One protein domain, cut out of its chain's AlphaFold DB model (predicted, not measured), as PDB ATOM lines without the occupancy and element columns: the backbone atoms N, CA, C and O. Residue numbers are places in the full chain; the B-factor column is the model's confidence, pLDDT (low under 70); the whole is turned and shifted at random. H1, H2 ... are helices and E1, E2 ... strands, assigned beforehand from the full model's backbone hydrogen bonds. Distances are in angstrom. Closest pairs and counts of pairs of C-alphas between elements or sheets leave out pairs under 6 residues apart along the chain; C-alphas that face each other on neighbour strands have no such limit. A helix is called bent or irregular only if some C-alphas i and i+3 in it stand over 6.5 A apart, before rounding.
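Overview. This is residues 4 to 145 of the 146 residues of an uncharacterized protein of Parabacteroides merdae (UniProt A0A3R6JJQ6). One twisted sheet of eight strands curls like part of a barrel round the short helix H5; H3 and H4 pack on its other face, and H2 lies beside its edge strand E6. Residues 4 to 20, nearly all helix H1, stick out from this body as a free arm. The printed part has 142 residues with five named helices and eight named strands, in the order H1 E1 E2 E3 H2 E4 H3 E5 H4 E6 H5 E7 E8, class mixed. The mixed sheet runs E1 E2 E3 E8 E7 E4 E5 E6, with E4, E5 and E6 parallel. The whole is only just loose, close to compact, with a radius of gyration of the C-alphas of 17.5 A and spans of 64 by 30 by 26 A, the arm making the length.

Along the chain. Find C-alpha 23 at (-1.649, 46.969, 25.269), where E1, residues 23 to 27, begins. The other strands are E2, 31 to 36; E3, 40 to 45; E4, 58 to 61; E5, 89 to 93; E6, 109 to 112; E7, 125 to 133, 24.6 A long; and E8, 136 to 145, 26.2 A long, which bends by 59 degrees at residue 142 and ends at C-alpha 145, (-1.743, 50.718, 1.803). H1, residues 4 to 18, runs 21.7 A from C-alpha 4 at (-9.059, 46.646, 55.766). H2 is 46 to 51, H3 68 to 79, H4 95 to 104 and H5 114 to 119; H4 is irregular, with C-alphas 96 and 99 7.3 A apart.

Arrangement. Start at E1, E2 and E3, a meander of two hairpins, each strand antiparallel to the one before: N 26 and O 33 are 2.9 A apart, N 34 and O 42 2.9 A. Next come antiparallel E8 (N 43 and O 137, 2.8 A), its hairpin partner E7 (N 131 and O 138, 2.9 A) and antiparallel E4 (N 59 and O 128, 2.8 A). Parallel E5 (N 60 and O 90, 2.8 A) and E6 (N 111 and O 91, 2.8 A) follow; E4, H3, E5 and E5, H4, E6 are strand-helix-strand units, a helix between parallel neighbours, with right-handed crossovers. Helices on both faces make three layers: H3 and H4 on one, H2 and H5 on the other. H5's closest C-alphas to E5 are Ala 117 and Cys 93, 5.9 A. H4 lies over E5 and E6, height 9.1 A, along E6 at 10 degrees on the local plane. Every O i to N i+4 pair is within hydrogen-bond range in H1, H2, H3 and H5; in H4, 4 of 6 are.

Size, cuts and confidence. Look for the two C-alphas farthest apart at Thr 4 and Ser 80, 65.7 A. Without the free stretch, the body of 125 residues spans 36 by 29 by 25 A. The printed part has no cut and no long link. Mean pLDDT of the printed part is 82.1; residues 4 to 23, 37 to 38, 81, 120 to 122 and 145 are under 70.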
ATOM      1  N   THR A   4      -8.450  47.259  56.961       54.00
ATOM      2  CA  THR A   4      -9.059  46.646  55.766       54.00
ATOM      3  C   THR A   4      -9.330  47.672  54.658       54.00
ATOM      4  O   THR A   4      -9.080  47.388  53.493       54.00
ATOM      5  N   ASN A   5      -9.730  48.899  55.015       54.12
ATOM      6  CA  ASN A   5      -9.997  49.966  54.040       54.12
ATOM      7  C   ASN A   5      -8.727  50.500  53.361       54.12
ATOM      8  O   ASN A   5      -8.790  50.906  52.206       54.12
ATOM      9  N   LEU A   6      -7.574  50.467  54.040       52.12
ATOM     10  CA  LEU A   6      -6.310  50.942  53.465       52.12
ATOM     11  C   LEU A   6      -5.766  49.973  52.398       52.12
ATOM     12  O   LEU A   6      -5.232  50.412  51.385       52.12
ATOM     13  N   LEU A   7      -5.951  48.663  52.610       53.34
ATOM     14  CA  LEU A   7      -5.571  47.614  51.655       53.34
ATOM     15  C   LEU A   7      -6.471  47.612  50.413       53.34
ATOM     16  O   LEU A   7      -5.978  47.469  49.298       53.34
ATOM     17  N   LEU A   8      -7.779  47.827  50.585       53.88
ATOM     18  CA  LEU A   8      -8.719  47.967  49.466       53.88
ATOM     19  C   LEU A   8      -8.421  49.211  48.614       53.88
ATOM     20  O   LEU A   8      -8.417  49.121  47.390       53.88
ATOM     21  N   LEU A   9      -8.090  50.344  49.242       54.66
ATOM     22  CA  LEU A   9      -7.694  51.562  48.528       54.66
ATOM     23  C   LEU A   9      -6.366  51.401  47.770       54.66
ATOM     24  O   LEU A   9      -6.252  51.915  46.659       54.66
ATOM     25  N   SER A  10      -5.387  50.658  48.305       56.38
ATOM     26  CA  SER A  10      -4.133  50.398  47.580       56.38
ATOM     27  C   SER A  10      -4.314  49.412  46.420       56.38
ATOM     28  O   SER A  10      -3.669  49.569  45.388       56.38
ATOM     29  N   LEU A  11      -5.211  48.428  46.551       55.03
ATOM     30  CA  LEU A  11      -5.588  47.512  45.467       55.03
ATOM     31  C   LEU A  11      -6.371  48.227  44.356       55.03
ATOM     32  O   LEU A  11      -6.102  47.986  43.182       55.03
ATOM     33  N   CYS A  12      -7.267  49.158  44.697       54.88
ATOM     34  CA  CYS A  12      -7.935  50.015  43.713       54.88
ATOM     35  C   CYS A  12      -6.960  50.988  43.032       54.88
ATOM     36  O   CYS A  12      -7.073  51.210  41.831       54.88
ATOM     37  N   ALA A  13      -5.977  51.531  43.758       55.78
ATOM     38  CA  ALA A  13      -4.944  52.386  43.174       55.78
ATOM     39  C   ALA A  13      -4.021  51.607  42.219       55.78
ATOM     40  O   ALA A  13      -3.715  52.105  41.142       55.78
ATOM     41  N   LEU A  14      -3.643  50.368  42.556       51.03
ATOM     42  CA  LEU A  14      -2.922  49.481  41.635       51.03
ATOM     43  C   LEU A  14      -3.785  49.129  40.416       51.03
ATOM     44  O   LEU A  14      -3.309  49.245  39.292       51.03
ATOM     45  N   GLY A  15      -5.068  48.804  40.612       49.38
ATOM     46  CA  GLY A  15      -6.016  48.548  39.523       49.38
ATOM     47  C   GLY A  15      -6.177  49.726  38.555       49.38
ATOM     48  O   GLY A  15      -6.239  49.509  37.352       49.38
ATOM     49  N   LEU A  16      -6.158  50.967  39.054       48.56
ATOM     50  CA  LEU A  16      -6.255  52.189  38.240       48.56
ATOM     51  C   LEU A  16      -4.939  52.590  37.548       48.56
ATOM     52  O   LEU A  16      -4.960  53.353  36.581       48.56
ATOM     53  N   ILE A  17      -3.791  52.085  38.011       49.81
ATOM     54  CA  ILE A  17      -2.498  52.283  37.336       49.81
ATOM     55  C   ILE A  17      -2.359  51.310  36.152       49.81
ATOM     56  O   ILE A  17      -1.808  51.687  35.119       49.81
ATOM     57  N   PHE A  18      -2.924  50.098  36.244       44.97
ATOM     58  CA  PHE A  18      -2.911  49.123  35.142       44.97
ATOM     59  C   PHE A  18      -3.921  49.420  34.019       44.97
ATOM     60  O   PHE A  18      -3.780  48.877  32.929       44.97
ATOM     61  N   THR A  19      -4.892  50.319  34.218       45.50
ATOM     62  CA  THR A  19      -5.899  50.686  33.198       45.50
ATOM     63  C   THR A  19      -5.431  51.725  32.169       45.50
ATOM     64  O   THR A  19      -6.259  52.276  31.455       45.50
ATOM     65  N   ARG A  20      -4.134  52.063  32.101       45.16
ATOM     66  CA  ARG A  20      -3.620  53.127  31.204       45.16
ATOM     67  C   ARG A  20      -2.492  52.717  30.265       45.16
ATOM     68  O   ARG A  20      -1.847  53.566  29.654       45.16
ATOM     69  N   CYS A  21      -2.248  51.426  30.128       52.12
ATOM     70  CA  CYS A  21      -1.408  50.905  29.063       52.12
ATOM     71  C   CYS A  21      -2.327  50.093  28.152       52.12
ATOM     72  O   CYS A  21      -2.576  48.930  28.445       52.12
ATOM     73  N   ASP A  22      -2.841  50.725  27.090       65.25
ATOM     74  CA  ASP A  22      -3.680  50.114  26.042       65.25
ATOM     75  C   ASP A  22      -2.863  49.107  25.213       65.25
ATOM     76  O   ASP A  22      -2.593  49.293  24.026       65.25
ATOM     77  N   PHE A  23      -2.379  48.062  25.878       67.81
ATOM     78  CA  PHE A  23      -1.649  46.969  25.269       67.81
ATOM     79  C   PHE A  23      -2.546  45.740  25.230       67.81
ATOM     80  O   PHE A  23      -2.976  45.245  26.274       67.81
ATOM     81  N   ASN A  24      -2.779  45.219  24.030       78.56
ATOM     82  CA  ASN A  24      -3.337  43.888  23.852       78.56
ATOM     83  C   ASN A  24      -2.189  42.873  23.930       78.56
ATOM     84  O   ASN A  24      -1.249  42.927  23.131       78.56
ATOM     85  N   TRP A  25      -2.234  41.986  24.919       80.62
ATOM     86  CA  TRP A  25      -1.169  41.027  25.183       80.62
ATOM     87  C   TRP A  25      -1.577  39.624  24.765       80.62
ATOM     88  O   TRP A  25      -2.657  39.151  25.113       80.62
ATOM     89  N   ASN A  26      -0.655  38.912  24.122       82.56
ATOM     90  CA  ASN A  26      -0.776  37.484  23.895       82.56
ATOM     91  C   ASN A  26       0.500  36.759  24.308       82.56
ATOM     92  O   ASN A  26       1.606  37.075  23.858       82.56
ATOM     93  N   PHE A  27       0.315  35.766  25.171       82.56
ATOM     94  CA  PHE A  27       1.382  34.984  25.763       82.56
ATOM     95  C   PHE A  27       1.219  33.518  25.388       82.56
ATOM     96  O   PHE A  27       0.178  32.899  25.598       82.56
ATOM     97  N   SER A  28       2.303  32.941  24.895       80.44
ATOM     98  CA  SER A  28       2.436  31.522  24.620       80.44
ATOM     99  C   SER A  28       3.795  31.045  25.120       80.44
ATOM    100  O   SER A  28       4.715  31.828  25.340       80.44
ATOM    101  N   ARG A  29       3.978  29.727  25.234       75.31
ATOM    102  CA  ARG A  29       5.312  29.152  25.481       75.31
ATOM    103  C   ARG A  29       6.313  29.484  24.368       75.31
ATOM    104  O   ARG A  29       7.510  29.356  24.583       75.31
ATOM    105  N   LYS A  30       5.821  29.847  23.178       79.75
ATOM    106  CA  LYS A  30       6.633  30.105  21.981       79.75
ATOM    107  C   LYS A  30       6.922  31.587  21.739       79.75
ATOM    108  O   LYS A  30       7.915  31.902  21.091       79.75
ATOM    109  N   TYR A  31       6.062  32.477  22.232       84.75
ATOM    110  CA  TYR A  31       6.178  33.909  21.987       84.75
ATOM    111  C   TYR A  31       5.485  34.739  23.068       84.75
ATOM    112  O   TYR A  31       4.562  34.283  23.740       84.75
ATOM    113  N   THR A  32       5.898  35.995  23.174       88.62
ATOM    114  CA  THR A  32       5.178  37.064  23.864       88.62
ATOM    115  C   THR A  32       4.983  38.204  22.881       88.62
ATOM    116  O   THR A  32       5.953  38.676  22.290       88.62
ATOM    117  N   ILE A  33       3.738  38.627  22.682       87.81
ATOM    118  CA  ILE A  33       3.400  39.736  21.793       87.81
ATOM    119  C   ILE A  33       2.587  40.754  22.584       87.81
ATOM    120  O   ILE A  33       1.617  40.394  23.247       87.81
ATOM    121  N   ALA A  34       2.979  42.019  22.497       85.75
ATOM    122  CA  ALA A  34       2.265  43.140  23.086       85.75
ATOM    123  C   ALA A  34       1.969  44.158  21.987       85.75
ATOM    124  O   ALA A  34       2.894  44.756  21.445       85.75
ATOM    125  N   ILE A  35       0.699  44.359  21.646       83.62
ATOM    126  CA  ILE A  35       0.280  45.339  20.642       83.62
ATOM    127  C   ILE A  35      -0.164  46.598  21.373       83.62
ATOM    128  O   ILE A  35      -1.174  46.586  22.070       83.62
ATOM    129  N   LYS A  36       0.582  47.683  21.191       82.69
ATOM    130  CA  LYS A  36       0.204  49.034  21.595       82.69
ATOM    131  C   LYS A  36      -0.491  49.703  20.418       82.69
ATOM    132  O   LYS A  36       0.155  50.249  19.519       82.69
ATOM    133  N   GLN A  37      -1.814  49.626  20.404       69.25
ATOM    134  CA  GLN A  37      -2.579  50.185  19.298       69.25
ATOM    135  C   GLN A  37      -2.411  51.717  19.206       69.25
ATOM    136  O   GLN A  37      -2.230  52.380  20.230       69.25
ATOM    137  N   PRO A  38      -2.477  52.289  17.987       67.25
ATOM    138  CA  PRO A  38      -2.631  51.595  16.703       67.25
ATOM    139  C   PRO A  38      -1.300  51.229  16.021       67.25
ATOM    140  O   PRO A  38      -1.302  50.485  15.043       67.25
ATOM    141  N   ASP A  39      -0.167  51.728  16.518       82.44
ATOM    142  CA  ASP A  39       1.014  51.896  15.665       82.44
ATOM    143  C   ASP A  39       2.234  51.081  16.081       82.44
ATOM    144  O   ASP A  39       3.200  51.033  15.324       82.44
ATOM    145  N   GLN A  40       2.226  50.432  17.248       88.31
ATOM    146  CA  GLN A  40       3.423  49.763  17.752       88.31
ATOM    147  C   GLN A  40       3.134  48.367  18.302       88.31
ATOM    148  O   GLN A  40       2.129  48.142  18.968       88.31
ATOM    149  N   ALA A  41       4.029  47.414  18.060       90.44
ATOM    150  CA  ALA A  41       3.990  46.136  18.757       90.44
ATOM    151  C   ALA A  41       5.383  45.672  19.161       90.44
ATOM    152  O   ALA A  41       6.383  45.976  18.513       90.44
ATOM    153  N   TYR A  42       5.420  44.918  20.251       92.19
ATOM    154  CA  TYR A  42       6.610  44.286  20.788       92.19
ATOM    155  C   TYR A  42       6.463  42.780  20.660       92.19
ATOM    156  O   TYR A  42       5.438  42.221  21.044       92.19
ATOM    157  N   ILE A  43       7.484  42.128  20.119       93.44
ATOM    158  CA  ILE A  43       7.483  40.698  19.833       93.44
ATOM    159  C   ILE A  43       8.726  40.095  20.470       93.44
ATOM    160  O   ILE A  43       9.844  40.515  20.200       93.44
ATOM    161  N   GLN A  44       8.544  39.069  21.280       93.81
ATOM    162  CA  GLN A  44       9.603  38.167  21.699       93.81
ATOM    163  C   GLN A  44       9.225  36.786  21.184       93.81
ATOM    164  O   GLN A  44       8.181  36.259  21.557       93.81
ATOM    165  N   SER A  45      10.024  36.220  20.286       93.00
ATOM    166  CA  SER A  45       9.680  34.969  19.610       93.00
ATOM    167  C   SER A  45      10.937  34.258  19.139       93.00
ATOM    168  O   SER A  45      11.701  34.811  18.352       93.00
ATOM    169  N   ALA A  46      11.107  33.007  19.574       91.50
ATOM    170  CA  ALA A  46      12.218  32.167  19.127       91.50
ATOM    171  C   ALA A  46      12.149  31.872  17.616       91.50
ATOM    172  O   ALA A  46      13.173  31.666  16.968       91.50
ATOM    173  N   GLU A  47      10.943  31.870  17.043       92.25
ATOM    174  CA  GLU A  47      10.748  31.718  15.602       92.25
ATOM    175  C   GLU A  47      11.273  32.948  14.857       92.25
ATOM    176  O   GLU A  47      12.065  32.807  13.925       92.25
ATOM    177  N   LEU A  48      10.920  34.151  15.328       93.94
ATOM    178  CA  LEU A  48      11.442  35.393  14.762       93.94
ATOM    179  C   LEU A  48      12.966  35.486  14.921       93.94
ATOM    180  O   LEU A  48      13.645  35.897  13.985       93.94
ATOM    181  N   ASP A  49      13.514  35.029  16.052       93.81
ATOM    182  CA  ASP A  49      14.965  34.923  16.250       93.81
ATOM    183  C   ASP A  49      15.635  34.016  15.208       93.81
ATOM    184  O   ASP A  49      16.707  34.352  14.709       93.81
ATOM    185  N   SER A  50      15.007  32.891  14.853       93.44
ATOM    186  CA  SER A  50      15.591  31.901  13.937       93.44
ATOM    187  C   SER A  50      15.659  32.355  12.476       93.44
ATOM    188  O   SER A  50      16.521  31.892  11.731       93.44
ATOM    189  N   ILE A  51      14.769  33.262  12.068       94.44
ATOM    190  CA  ILE A  51      14.725  33.807  10.702       94.44
ATOM    191  C   ILE A  51      15.362  35.197  10.598       94.44
ATOM    192  O   ILE A  51      15.489  35.723   9.493       94.44
ATOM    193  N   TRP A  52      15.735  35.810  11.726       95.19
ATOM    194  CA  TRP A  52      16.195  37.193  11.771       95.19
ATOM    195  C   TRP A  52      17.488  37.419  10.988       95.19
ATOM    196  O   TRP A  52      18.458  36.671  11.108       95.19
ATOM    197  N   LYS A  53      17.535  38.536  10.259       95.06
ATOM    198  CA  LYS A  53      18.736  39.057   9.607       95.06
ATOM    199  C   LYS A  53      18.950  40.497  10.046       95.06
ATOM    200  O   LYS A  53      17.999  41.261  10.148       95.06
ATOM    201  N   SER A  54      20.205  40.886  10.258       94.38
ATOM    202  CA  SER A  54      20.558  42.263  10.634       94.38
ATOM    203  C   SER A  54      20.225  43.297   9.557       94.38
ATOM    204  O   SER A  54      20.221  44.482   9.855       94.38
ATOM    205  N   SER A  55      19.971  42.857   8.322       95.12
ATOM    206  CA  SER A  55      19.524  43.704   7.216       95.12
ATOM    207  C   SER A  55      18.042  44.059   7.282       95.12
ATOM    208  O   SER A  55      17.603  44.888   6.494       95.12
ATOM    209  N   TYR A  56      17.251  43.422   8.153       95.88
ATOM    210  CA  TYR A  56      15.835  43.746   8.275       95.88
ATOM    211  C   TYR A  56      15.642  45.111   8.920       95.88
ATOM    212  O   TYR A  56      15.985  45.326  10.081       95.88
ATOM    213  N   GLU A  57      15.059  46.005   8.132       95.75
ATOM    214  CA  GLU A  57      14.707  47.377   8.494       95.75
ATOM    215  C   GLU A  57      13.191  47.568   8.456       95.75
ATOM    216  O   GLU A  57      12.638  48.356   9.222       95.75
ATOM    217  N   TYR A  58      12.508  46.798   7.603       94.88
ATOM    218  CA  TYR A  58      11.078  46.911   7.373       94.88
ATOM    219  C   TYR A  58      10.337  45.611   7.668       94.88
ATOM    220  O   TYR A  58      10.859  44.504   7.507       94.88
ATOM    221  N   ALA A  59       9.072  45.751   8.047       93.62
ATOM    222  CA  ALA A  59       8.117  44.660   8.059       93.62
ATOM    223  C   ALA A  59       6.845  45.054   7.306       93.62
ATOM    224  O   ALA A  59       6.448  46.218   7.291       93.62
ATOM    225  N   VAL A  60       6.196  44.074   6.691       91.75
ATOM    226  CA  VAL A  60       4.893  44.223   6.046       91.75
ATOM    227  C   VAL A  60       3.904  43.318   6.748       91.75
ATOM    228  O   VAL A  60       4.141  42.118   6.824       91.75
ATOM    229  N   LEU A  61       2.799  43.872   7.238       90.19
ATOM    230  CA  LEU A  61       1.710  43.083   7.812       90.19
ATOM    231  C   LEU A  61       0.624  42.842   6.774       90.19
ATOM    232  O   LEU A  61       0.106  43.794   6.187       90.19
ATOM    233  N   ILE A  62       0.247  41.576   6.638       87.56
ATOM    234  CA  ILE A  62      -0.927  41.131   5.899       87.56
ATOM    235  C   ILE A  62      -2.011  40.782   6.924       87.56
ATOM    236  O   ILE A  62      -1.790  39.877   7.738       87.56
ATOM    237  N   PRO A  63      -3.148  41.503   6.945       84.69
ATOM    238  CA  PRO A  63      -4.222  41.232   7.893       84.69
ATOM    239  C   PRO A  63      -4.899  39.885   7.603       84.69
ATOM    240  O   PRO A  63      -4.838  39.366   6.491       84.69
ATOM    241  N   GLU A  64      -5.583  39.309   8.589       84.19
ATOM    242  CA  GLU A  64      -6.264  38.021   8.407       84.19
ATOM    243  C   GLU A  64      -7.346  38.085   7.304       84.19
ATOM    244  O   GLU A  64      -7.453  37.169   6.491       84.19
ATOM    245  N   ASP A  65      -8.118  39.167   7.210       79.50
ATOM    246  CA  ASP A  65      -9.228  39.305   6.249       79.50
ATOM    247  C   ASP A  65      -8.781  39.825   4.866       79.50
ATOM    248  O   ASP A  65      -9.450  40.640   4.225       79.50
ATOM    249  N   THR A  66      -7.621  39.366   4.394       74.75
ATOM    250  CA  THR A  66      -7.022  39.817   3.130       74.75
ATOM    251  C   THR A  66      -7.751  39.251   1.909       74.75
ATOM    252  O   THR A  66      -8.052  38.059   1.822       74.75
ATOM    253  N   THR A  67      -8.008  40.110   0.918       80.94
ATOM    254  CA  THR A  67      -8.595  39.714  -0.373       80.94
ATOM    255  C   THR A  67      -7.519  39.404  -1.415       80.94
ATOM    256  O   THR A  67      -6.392  39.885  -1.327       80.94
ATOM    257  N   ILE A  68      -7.879  38.672  -2.476       81.12
ATOM    258  CA  ILE A  68      -6.988  38.423  -3.627       81.12
ATOM    259  C   ILE A  68      -6.446  39.736  -4.226       81.12
ATOM    260  O   ILE A  68      -5.274  39.818  -4.580       81.12
ATOM    261  N   SER A  69      -7.271  40.785  -4.300       79.56
ATOM    262  CA  SER A  69      -6.846  42.103  -4.794       79.56
ATOM    263  C   SER A  69      -5.779  42.735  -3.895       79.56
ATOM    264  O   SER A  69      -4.792  43.260  -4.403       79.56
ATOM    265  N   THR A  70      -5.928  42.624  -2.575       79.50
ATOM    266  CA  THR A  70      -4.939  43.114  -1.607       79.50
ATOM    267  C   THR A  70      -3.593  42.405  -1.771       79.50
ATOM    268  O   THR A  70      -2.554  43.060  -1.705       79.50
ATOM    269  N   TYR A  71      -3.593  41.096  -2.055       81.88
ATOM    270  CA  TYR A  71      -2.364  40.373  -2.389       81.88
ATOM    271  C   TYR A  71      -1.696  40.931  -3.641       81.88
ATOM    272  O   TYR A  71      -0.511  41.246  -3.595       81.88
ATOM    273  N   PHE A  72      -2.435  41.099  -4.739       81.94
ATOM    274  CA  PHE A  72      -1.862  41.629  -5.979       81.94
ATOM    275  C   PHE A  72      -1.245  43.014  -5.790       81.94
ATOM    276  O   PHE A  72      -0.103  43.219  -6.196       81.94
ATOM    277  N   HIS A  73      -1.948  43.925  -5.116       82.44
ATOM    278  CA  HIS A  73      -1.421  45.258  -4.833       82.44
ATOM    279  C   HIS A  73      -0.185  45.219  -3.940       82.44
ATOM    280  O   HIS A  73       0.770  45.951  -4.186       82.44
ATOM    281  N   LEU A  74      -0.162  44.334  -2.940       82.25
ATOM    282  CA  LEU A  74       1.013  44.178  -2.097       82.25
ATOM    283  C   LEU A  74       2.217  43.668  -2.894       82.25
ATOM    284  O   LEU A  74       3.313  44.196  -2.748       82.25
ATOM    285  N   ILE A  75       2.029  42.651  -3.735       83.12
ATOM    286  CA  ILE A  75       3.107  42.099  -4.559       83.12
ATOM    287  C   ILE A  75       3.609  43.124  -5.569       83.12
ATOM    288  O   ILE A  75       4.815  43.262  -5.750       83.12
ATOM    289  N   GLU A  76       2.709  43.874  -6.198       82.94
ATOM    290  CA  GLU A  76       3.074  44.974  -7.085       82.94
ATOM    291  C   GLU A  76       3.899  46.033  -6.341       82.94
ATOM    292  O   GLU A  76       4.964  46.428  -6.819       82.94
ATOM    293  N   ALA A  77       3.479  46.424  -5.134       80.06
ATOM    294  CA  ALA A  77       4.202  47.382  -4.304       80.06
ATOM    295  C   ALA A  77       5.575  46.850  -3.847       80.06
ATOM    296  O   ALA A  77       6.563  47.583  -3.875       80.06
ATOM    297  N   LEU A  78       5.668  45.565  -3.488       83.25
ATOM    298  CA  LEU A  78       6.923  44.892  -3.132       83.25
ATOM    299  C   LEU A  78       7.869  44.713  -4.331       83.25
ATOM    300  O   LEU A  78       9.083  44.716  -4.153       83.25
ATOM    301  N   ASN A  79       7.336  44.568  -5.546       79.31
ATOM    302  CA  ASN A  79       8.126  44.405  -6.770       79.31
ATOM    303  C   ASN A  79       8.530  45.741  -7.410       79.31
ATOM    304  O   ASN A  79       9.498  45.784  -8.168       79.31
ATOM    305  N   SER A  80       7.831  46.835  -7.093       78.25
ATOM    306  CA  SER A  80       8.098  48.173  -7.644       78.25
ATOM    307  C   SER A  80       9.349  48.863  -7.061       78.25
ATOM    308  O   SER A  80       9.684  49.957  -7.496       78.25
ATOM    309  N   ASN A  81      10.055  48.220  -6.118       66.44
ATOM    310  CA  ASN A  81      11.382  48.551  -5.565       66.44
ATOM    311  C   ASN A  81      11.707  50.046  -5.326       66.44
ATOM    312  O   ASN A  81      12.281  50.723  -6.175       66.44
ATOM    313  N   GLN A  82      11.453  50.495  -4.094       73.50
ATOM    314  CA  GLN A  82      12.313  51.252  -3.152       73.50
ATOM    315  C   GLN A  82      11.371  51.977  -2.164       73.50
ATOM    316  O   GLN A  82      10.449  52.662  -2.609       73.50
ATOM    317  N   PRO A  83      11.557  51.848  -0.834       84.81
ATOM    318  CA  PRO A  83      12.711  51.247  -0.149       84.81
ATOM    319  C   PRO A  83      12.578  49.744   0.203       84.81
ATOM    320  O   PRO A  83      13.538  49.153   0.699       84.81
ATOM    321  N   TYR A  84      11.430  49.103  -0.042       89.31
ATOM    322  CA  TYR A  84      11.150  47.727   0.414       89.31
ATOM    323  C   TYR A  84      11.629  46.659  -0.582       89.31
ATOM    324  O   TYR A  84      11.315  46.756  -1.764       89.31
ATOM    325  N   ASN A  85      12.370  45.648  -0.113       91.25
ATOM    326  CA  ASN A  85      12.805  44.488  -0.903       91.25
ATOM    327  C   ASN A  85      13.027  43.228  -0.033       91.25
ATOM    328  O   ASN A  85      13.054  43.288   1.195       91.25
ATOM    329  N   CYS A  86      13.259  42.068  -0.657       91.38
ATOM    330  CA  CYS A  86      13.379  40.780   0.045       91.38
ATOM    331  C   CYS A  86      14.598  40.636   0.977       91.38
ATOM    332  O   CYS A  86      14.649  39.715   1.796       91.38
ATOM    333  N   THR A  87      15.586  41.531   0.879       92.69
ATOM    334  CA  THR A  87      16.776  41.508   1.743       92.69
ATOM    335  C   THR A  87      16.578  42.295   3.035       92.69
ATOM    336  O   THR A  87      17.153  41.917   4.060       92.69
ATOM    337  N   ASN A  88      15.748  43.344   3.005       94.31
ATOM    338  CA  ASN A  88      15.532  44.254   4.130       94.31
ATOM    339  C   ASN A  88      14.106  44.242   4.697       94.31
ATOM    340  O   ASN A  88      13.845  44.916   5.692       94.31
ATOM    341  N   THR A  89      13.194  43.477   4.092       94.25
ATOM    342  CA  THR A  89      11.780  43.434   4.475       94.25
ATOM    343  C   THR A  89      11.356  42.033   4.914       94.25
ATOM    344  O   THR A  89      11.555  41.051   4.196       94.25
ATOM    345  N   LEU A  90      10.735  41.954   6.089       94.94
ATOM    346  CA  LEU A  90      10.070  40.763   6.624       94.94
ATOM    347  C   LEU A  90       8.561  40.834   6.351       94.94
ATOM    348  O   LEU A  90       7.951  41.878   6.553       94.94
ATOM    349  N   ILE A  91       7.923  39.734   5.962       93.62
ATOM    350  CA  ILE A  91       6.458  39.685   5.839       93.62
ATOM    351  C   ILE A  91       5.874  38.998   7.073       93.62
ATOM    352  O   ILE A  91       6.267  37.886   7.414       93.62
ATOM    353  N   ILE A  92       4.919  39.649   7.727       93.25
ATOM    354  CA  ILE A  92       4.124  39.113   8.828       93.25
ATOM    355  C   ILE A  92       2.758  38.731   8.263       93.25
ATOM    356  O   ILE A  92       2.060  39.577   7.705       93.25
ATOM    357  N   CYS A  93       2.372  37.466   8.392       91.44
ATOM    358  CA  CYS A  93       1.103  36.976   7.853       91.44
ATOM    359  C   CYS A  93       0.445  35.944   8.773       91.44
ATOM    360  O   CYS A  93       1.074  35.396   9.685       91.44
ATOM    361  N   HIS A  94      -0.838  35.695   8.526       91.81
ATOM    362  CA  HIS A  94      -1.584  34.631   9.179       91.81
ATOM    363  C   HIS A  94      -1.167  33.258   8.616       91.81
ATOM    364  O   HIS A  94      -0.797  33.124   7.446       91.81
ATOM    365  N   THR A  95      -1.268  32.202   9.423       92.12
ATOM    366  CA  THR A  95      -0.876  30.830   9.050       92.12
ATOM    367  C   THR A  95      -1.544  30.373   7.750       92.12
ATOM    368  O   THR A  95      -0.901  29.761   6.896       92.12
ATOM    369  N   LYS A  96      -2.820  30.728   7.561       91.00
ATOM    370  CA  LYS A  96      -3.609  30.386   6.362       91.00
ATOM    371  C   LYS A  96      -3.025  30.942   5.054       91.00
ATOM    372  O   LYS A  96      -3.201  30.326   4.009       91.00
ATOM    373  N   ASP A  97      -2.281  32.042   5.127       89.38
ATOM    374  CA  ASP A  97      -1.763  32.772   3.966       89.38
ATOM    375  C   ASP A  97      -0.317  32.388   3.622       89.38
ATOM    376  O   ASP A  97       0.234  32.804   2.603       89.38
ATOM    377  N   THR A  98       0.311  31.537   4.441       90.88
ATOM    378  CA  THR A  98       1.723  31.154   4.299       90.88
ATOM    379  C   THR A  98       2.028  30.522   2.939       90.88
ATOM    380  O   THR A  98       3.072  30.798   2.351       90.88
ATOM    381  N   ALA A  99       1.144  29.654   2.435       90.88
ATOM    382  CA  ALA A  99       1.345  28.990   1.148       90.88
ATOM    383  C   ALA A  99       1.303  30.000  -0.008       90.88
ATOM    384  O   ALA A  99       2.242  30.053  -0.802       90.88
ATOM    385  N   SER A 100       0.275  30.850  -0.035       89.38
ATOM    386  CA  SER A 100       0.126  31.911  -1.031       89.38
ATOM    387  C   SER A 100       1.298  32.884  -0.995       89.38
ATOM    388  O   SER A 100       1.840  33.217  -2.041       89.38
ATOM    389  N   MET A 101       1.772  33.285   0.189       89.44
ATOM    390  CA  MET A 101       2.898  34.217   0.290       89.44
ATOM    391  C   MET A 101       4.230  33.633  -0.172       89.44
ATOM    392  O   MET A 101       5.039  34.361  -0.743       89.44
ATOM    393  N   LYS A 102       4.459  32.327   0.008       90.69
ATOM    394  CA  LYS A 102       5.649  31.663  -0.547       90.69
ATOM    395  C   LYS A 102       5.657  31.659  -2.075       90.69
ATOM    396  O   LYS A 102       6.730  31.731  -2.663       90.69
ATOM    397  N   GLU A 103       4.484  31.554  -2.693       89.81
ATOM    398  CA  GLU A 103       4.328  31.583  -4.149       89.81
ATOM    399  C   GLU A 103       4.405  33.012  -4.701       89.81
ATOM    400  O   GLU A 103       5.112  33.268  -5.672       89.81
ATOM    401  N   LEU A 104       3.704  33.946  -4.059       87.88
ATOM    402  CA  LEU A 104       3.509  35.310  -4.537       87.88
ATOM    403  C   LEU A 104       4.686  36.249  -4.231       87.88
ATOM    404  O   LEU A 104       4.971  37.142  -5.025       87.88
ATOM    405  N   ALA A 105       5.378  36.056  -3.103       88.00
ATOM    406  CA  ALA A 105       6.528  36.858  -2.681       88.00
ATOM    407  C   ALA A 105       7.780  35.981  -2.484       88.00
ATOM    408  O   ALA A 105       8.309  35.881  -1.368       88.00
ATOM    409  N   PRO A 106       8.285  35.322  -3.543       89.69
ATOM    410  CA  PRO A 106       9.436  34.443  -3.418       89.69
ATOM    411  C   PRO A 106      10.669  35.219  -2.931       89.69
ATOM    412  O   PRO A 106      10.957  36.330  -3.371       89.69
ATOM    413  N   GLY A 107      11.411  34.617  -2.002       90.38
ATOM    414  CA  GLY A 107      12.632  35.192  -1.430       90.38
ATOM    415  C   GLY A 107      12.421  36.091  -0.209       90.38
ATOM    416  O   GLY A 107      13.383  36.323   0.524       90.38
ATOM    417  N   TYR A 108      11.196  36.546   0.064       92.50
ATOM    418  CA  TYR A 108      10.881  37.236   1.315       92.50
ATOM    419  C   TYR A 108      10.834  36.240   2.478       92.50
ATOM    420  O   TYR A 108      10.308  35.132   2.356       92.50
ATOM    421  N   ALA A 109      11.377  36.634   3.632       94.94
ATOM    422  CA  ALA A 109      11.183  35.861   4.853       94.94
ATOM    423  C   ALA A 109       9.777  36.098   5.403       94.94
ATOM    424  O   ALA A 109       9.270  37.220   5.369       94.94
ATOM    425  N   LEU A 110       9.179  35.033   5.932       95.19
ATOM    426  CA  LEU A 110       7.840  35.059   6.502       95.19
ATOM    427  C   LEU A 110       7.932  34.818   8.007       95.19
ATOM    428  O   LEU A 110       8.513  33.820   8.433       95.19
ATOM    429  N   TYR A 111       7.337  35.708   8.792       95.12
ATOM    430  CA  TYR A 111       7.034  35.488  10.198       95.12
ATOM    431  C   TYR A 111       5.538  35.223  10.347       95.12
ATOM    432  O   TYR A 111       4.708  36.061   9.993       95.12
ATOM    433  N   ILE A 112       5.184  34.047  10.854       93.62
ATOM    434  CA  ILE A 112       3.789  33.631  10.958       93.62
ATOM    435  C   ILE A 112       3.265  34.047  12.332       93.62
ATOM    436  O   ILE A 112       3.782  33.625  13.364       93.62
ATOM    437  N   SER A 113       2.243  34.902  12.359       91.44
ATOM    438  CA  SER A 113       1.642  35.372  13.606       91.44
ATOM    439  C   SER A 113       0.160  35.666  13.426       91.44
ATOM    440  O   SER A 113      -0.232  36.782  13.076       91.44
ATOM    441  N   ASP A 114      -0.671  34.669  13.739       89.38
ATOM    442  CA  ASP A 114      -2.129  34.796  13.673       89.38
ATOM    443  C   ASP A 114      -2.634  35.938  14.564       89.38
ATOM    444  O   ASP A 114      -3.533  36.678  14.184       89.38
ATOM    445  N   PHE A 115      -2.005  36.138  15.725       88.31
ATOM    446  CA  PHE A 115      -2.384  37.199  16.656       88.31
ATOM    447  C   PHE A 115      -2.155  38.599  16.081       88.31
ATOM    448  O   PHE A 115      -3.047  39.433  16.163       88.31
ATOM    449  N   ILE A 116      -0.993  38.867  15.470       86.88
ATOM    450  CA  ILE A 116      -0.713  40.196  14.894       86.88
ATOM    451  C   ILE A 116      -1.584  40.435  13.656       86.88
ATOM    452  O   ILE A 116      -2.086  41.543  13.472       86.88
ATOM    453  N   ALA A 117      -1.788  39.399  12.836       84.94
ATOM    454  CA  ALA A 117      -2.632  39.476  11.647       84.94
ATOM    455  C   ALA A 117      -4.121  39.696  11.977       84.94
ATOM    456  O   ALA A 117      -4.811  40.368  11.213       84.94
ATOM    457  N   LYS A 118      -4.605  39.165  13.109       82.50
ATOM    458  CA  LYS A 118      -6.007  39.256  13.540       82.50
ATOM    459  C   LYS A 118      -6.312  40.473  14.410       82.50
ATOM    460  O   LYS A 118      -7.267  41.197  14.157       82.50
ATOM    461  N   GLU A 119      -5.512  40.703  15.446       74.75
ATOM    462  CA  GLU A 119      -5.791  41.713  16.481       74.75
ATOM    463  C   GLU A 119      -5.324  43.120  16.087       74.75
ATOM    464  O   GLU A 119      -5.448  44.070  16.863       74.75
ATOM    465  N   GLY A 120      -4.842  43.267  14.850       60.22
ATOM    466  CA  GLY A 120      -4.921  44.526  14.133       60.22
ATOM    467  C   GLY A 120      -4.010  45.604  14.699       60.22
ATOM    468  O   GLY A 120      -4.437  46.494  15.432       60.22
ATOM    469  N   MET A 121      -2.765  45.619  14.226       65.62
ATOM    470  CA  MET A 121      -2.114  46.919  14.012       65.62
ATOM    471  C   MET A 121      -2.764  47.662  12.834       65.62
ATOM    472  O   MET A 121      -2.765  48.892  12.773       65.62
ATOM    473  N   CYS A 122      -3.346  46.914  11.892       67.88
ATOM    474  CA  CYS A 122      -4.020  47.447  10.721       67.88
ATOM    475  C   CYS A 122      -5.187  46.558  10.282       67.88
ATOM    476  O   CYS A 122      -5.109  45.338  10.364       67.88
ATOM    477  N   ASN A 123      -6.242  47.182   9.759       74.44
ATOM    478  CA  ASN A 123      -7.357  46.531   9.054       74.44
ATOM    479  C   ASN A 123      -7.098  46.379   7.539       74.44
ATOM    480  O   ASN A 123      -8.004  46.052   6.778       74.44
ATOM    481  N   LYS A 124      -5.878  46.709   7.120       79.44
ATOM    482  CA  LYS A 124      -5.380  46.874   5.754       79.44
ATOM    483  C   LYS A 124      -3.907  46.481   5.733       79.44
ATOM    484  O   LYS A 124      -3.295  46.398   6.803       79.44
ATOM    485  N   SER A 125      -3.328  46.270   4.558       82.62
ATOM    486  CA  SER A 125      -1.892  45.993   4.478       82.62
ATOM    487  C   SER A 125      -1.089  47.208   4.949       82.62
ATOM    488  O   SER A 125      -1.460  48.361   4.719       82.62
ATOM    489  N   CYS A 126       0.005  46.973   5.669       86.88
ATOM    490  CA  CYS A 126       0.778  48.048   6.288       86.88
ATOM    491  C   CYS A 126       2.271  47.799   6.242       86.88
ATOM    492  O   CYS A 126       2.722  46.671   6.428       86.88
ATOM    493  N   TYR A 127       3.018  48.887   6.098       89.69
ATOM    494  CA  TYR A 127       4.465  48.921   6.234       89.69
ATOM    495  C   TYR A 127       4.849  49.415   7.625       89.69
ATOM    496  O   TYR A 127       4.267  50.373   8.142       89.69
ATOM    497  N   PHE A 128       5.868  48.783   8.193       92.31
ATOM    498  CA  PHE A 128       6.414  49.065   9.511       92.31
ATOM    499  C   PHE A 128       7.932  49.169   9.428       92.31
ATOM    500  O   PHE A 128       8.552  48.492   8.610       92.31
ATOM    501  N   ASN A 129       8.530  49.958  10.312       94.56
ATOM    502  CA  ASN A 129       9.919  49.761  10.697       94.56
ATOM    503  C   ASN A 129       9.981  48.575  11.660       94.56
ATOM    504  O   ASN A 129       9.068  48.399  12.470       94.56
ATOM    505  N   ILE A 130      11.045  47.780  11.593       95.19
ATOM    506  CA  ILE A 130      11.318  46.721  12.563       95.19
ATOM    507  C   ILE A 130      12.720  46.885  13.134       95.19
ATOM    508  O   ILE A 130      13.703  46.996  12.407       95.19
ATOM    509  N   HIS A 131      12.814  46.868  14.457       95.06
ATOM    510  CA  HIS A 131      14.073  47.001  15.175       95.06
ATOM    511  C   HIS A 131      14.230  45.858  16.168       95.06
ATOM    512  O   HIS A 131      13.299  45.534  16.908       95.06
ATOM    513  N   LYS A 132      15.417  45.247  16.194       94.19
ATOM    514  CA  LYS A 132      15.788  44.274  17.222       94.19
ATOM    515  C   LYS A 132      16.488  44.988  18.373       94.19
ATOM    516  O   LYS A 132      17.580  45.518  18.205       94.19
ATOM    517  N   ASP A 133      15.870  44.920  19.538       88.56
ATOM    518  CA  ASP A 133      16.459  45.222  20.836       88.56
ATOM    519  C   ASP A 133      16.901  43.915  21.521       88.56
ATOM    520  O   ASP A 133      16.695  42.810  21.010       88.56
ATOM    521  N   ILE A 134      17.502  44.018  22.711       85.12
ATOM    522  CA  ILE A 134      17.924  42.858  23.510       85.12
ATOM    523  C   ILE A 134      16.721  41.923  23.748       85.12
ATOM    524  O   ILE A 134      15.855  42.203  24.575       85.12
ATOM    525  N   ASN A 135      16.696  40.804  23.013       83.31
ATOM    526  CA  ASN A 135      15.685  39.738  23.043       83.31
ATOM    527  C   ASN A 135      14.240  40.160  22.720       83.31
ATOM    528  O   ASN A 135      13.308  39.413  23.019       83.31
ATOM    529  N   LYS A 136      14.031  41.335  22.123       92.62
ATOM    530  CA  LYS A 136      12.701  41.808  21.720       92.62
ATOM    531  C   LYS A 136      12.777  42.522  20.379       92.62
ATOM    532  O   LYS A 136      13.781  43.142  20.048       92.62
ATOM    533  N   TYR A 137      11.686  42.479  19.643       94.75
ATOM    534  CA  TYR A 137      11.507  43.175  18.385       94.75
ATOM    535  C   TYR A 137      10.433  44.226  18.556       94.75
ATOM    536  O   TYR A 137       9.378  43.939  19.118       94.75
ATOM    537  N   GLN A 138      10.700  45.426  18.077       94.00
ATOM    538  CA  GLN A 138       9.754  46.524  18.054       94.00
ATOM    539  C   GLN A 138       9.373  46.776  16.605       94.00
ATOM    540  O   GLN A 138      10.253  46.988  15.771       94.00
ATOM    541  N   ILE A 139       8.076  46.722  16.314       92.81
ATOM    542  CA  ILE A 139       7.532  47.134  15.024       92.81
ATOM    543  C   ILE A 139       6.753  48.429  15.182       92.81
ATOM    544  O   ILE A 139       5.977  48.563  16.127       92.81
ATOM    545  N   GLU A 140       6.980  49.373  14.272       92.44
ATOM    546  CA  GLU A 140       6.379  50.709  14.289       92.44
ATOM    547  C   GLU A 140       5.805  51.059  12.930       92.44
ATOM    548  O   GLU A 140       6.494  50.987  11.915       92.44
ATOM    549  N   LYS A 141       4.534  51.436  12.898       90.88
ATOM    550  CA  LYS A 141       3.806  51.686  11.664       90.88
ATOM    551  C   LYS A 141       4.357  52.907  10.935       90.88
ATOM    552  O   LYS A 141       4.511  53.975  11.515       90.88
ATOM    553  N   ILE A 142       4.580  52.746   9.634       90.06
ATOM    554  CA  ILE A 142       4.963  53.822   8.717       90.06
ATOM    555  C   ILE A 142       3.720  54.312   7.974       90.06
ATOM    556  O   ILE A 142       3.377  55.490   8.021       90.06
ATOM    557  N   LYS A 143       3.047  53.399   7.264       87.06
ATOM    558  CA  LYS A 143       1.881  53.698   6.423       87.06
ATOM    559  C   LYS A 143       1.014  52.459   6.200       87.06
ATOM    560  O   LYS A 143       1.523  51.341   6.184       87.06
ATOM    561  N   CYS A 144      -0.283  52.678   5.995       82.88
ATOM    562  CA  CYS A 144      -1.200  51.680   5.440       82.88
ATOM    563  C   CYS A 144      -1.268  51.842   3.926       82.88
ATOM    564  O   CYS A 144      -1.368  52.971   3.447       82.88
ATOM    565  N   GLU A 145      -1.337  50.735   3.202       69.31
ATOM    566  CA  GLU A 145      -1.743  50.718   1.803       69.31
ATOM    567  C   GLU A 145      -2.863  49.687   1.606       69.31
ATOM    568  O   GLU A 145      -2.755  48.563   2.086       69.31
TER     569      GLU A 145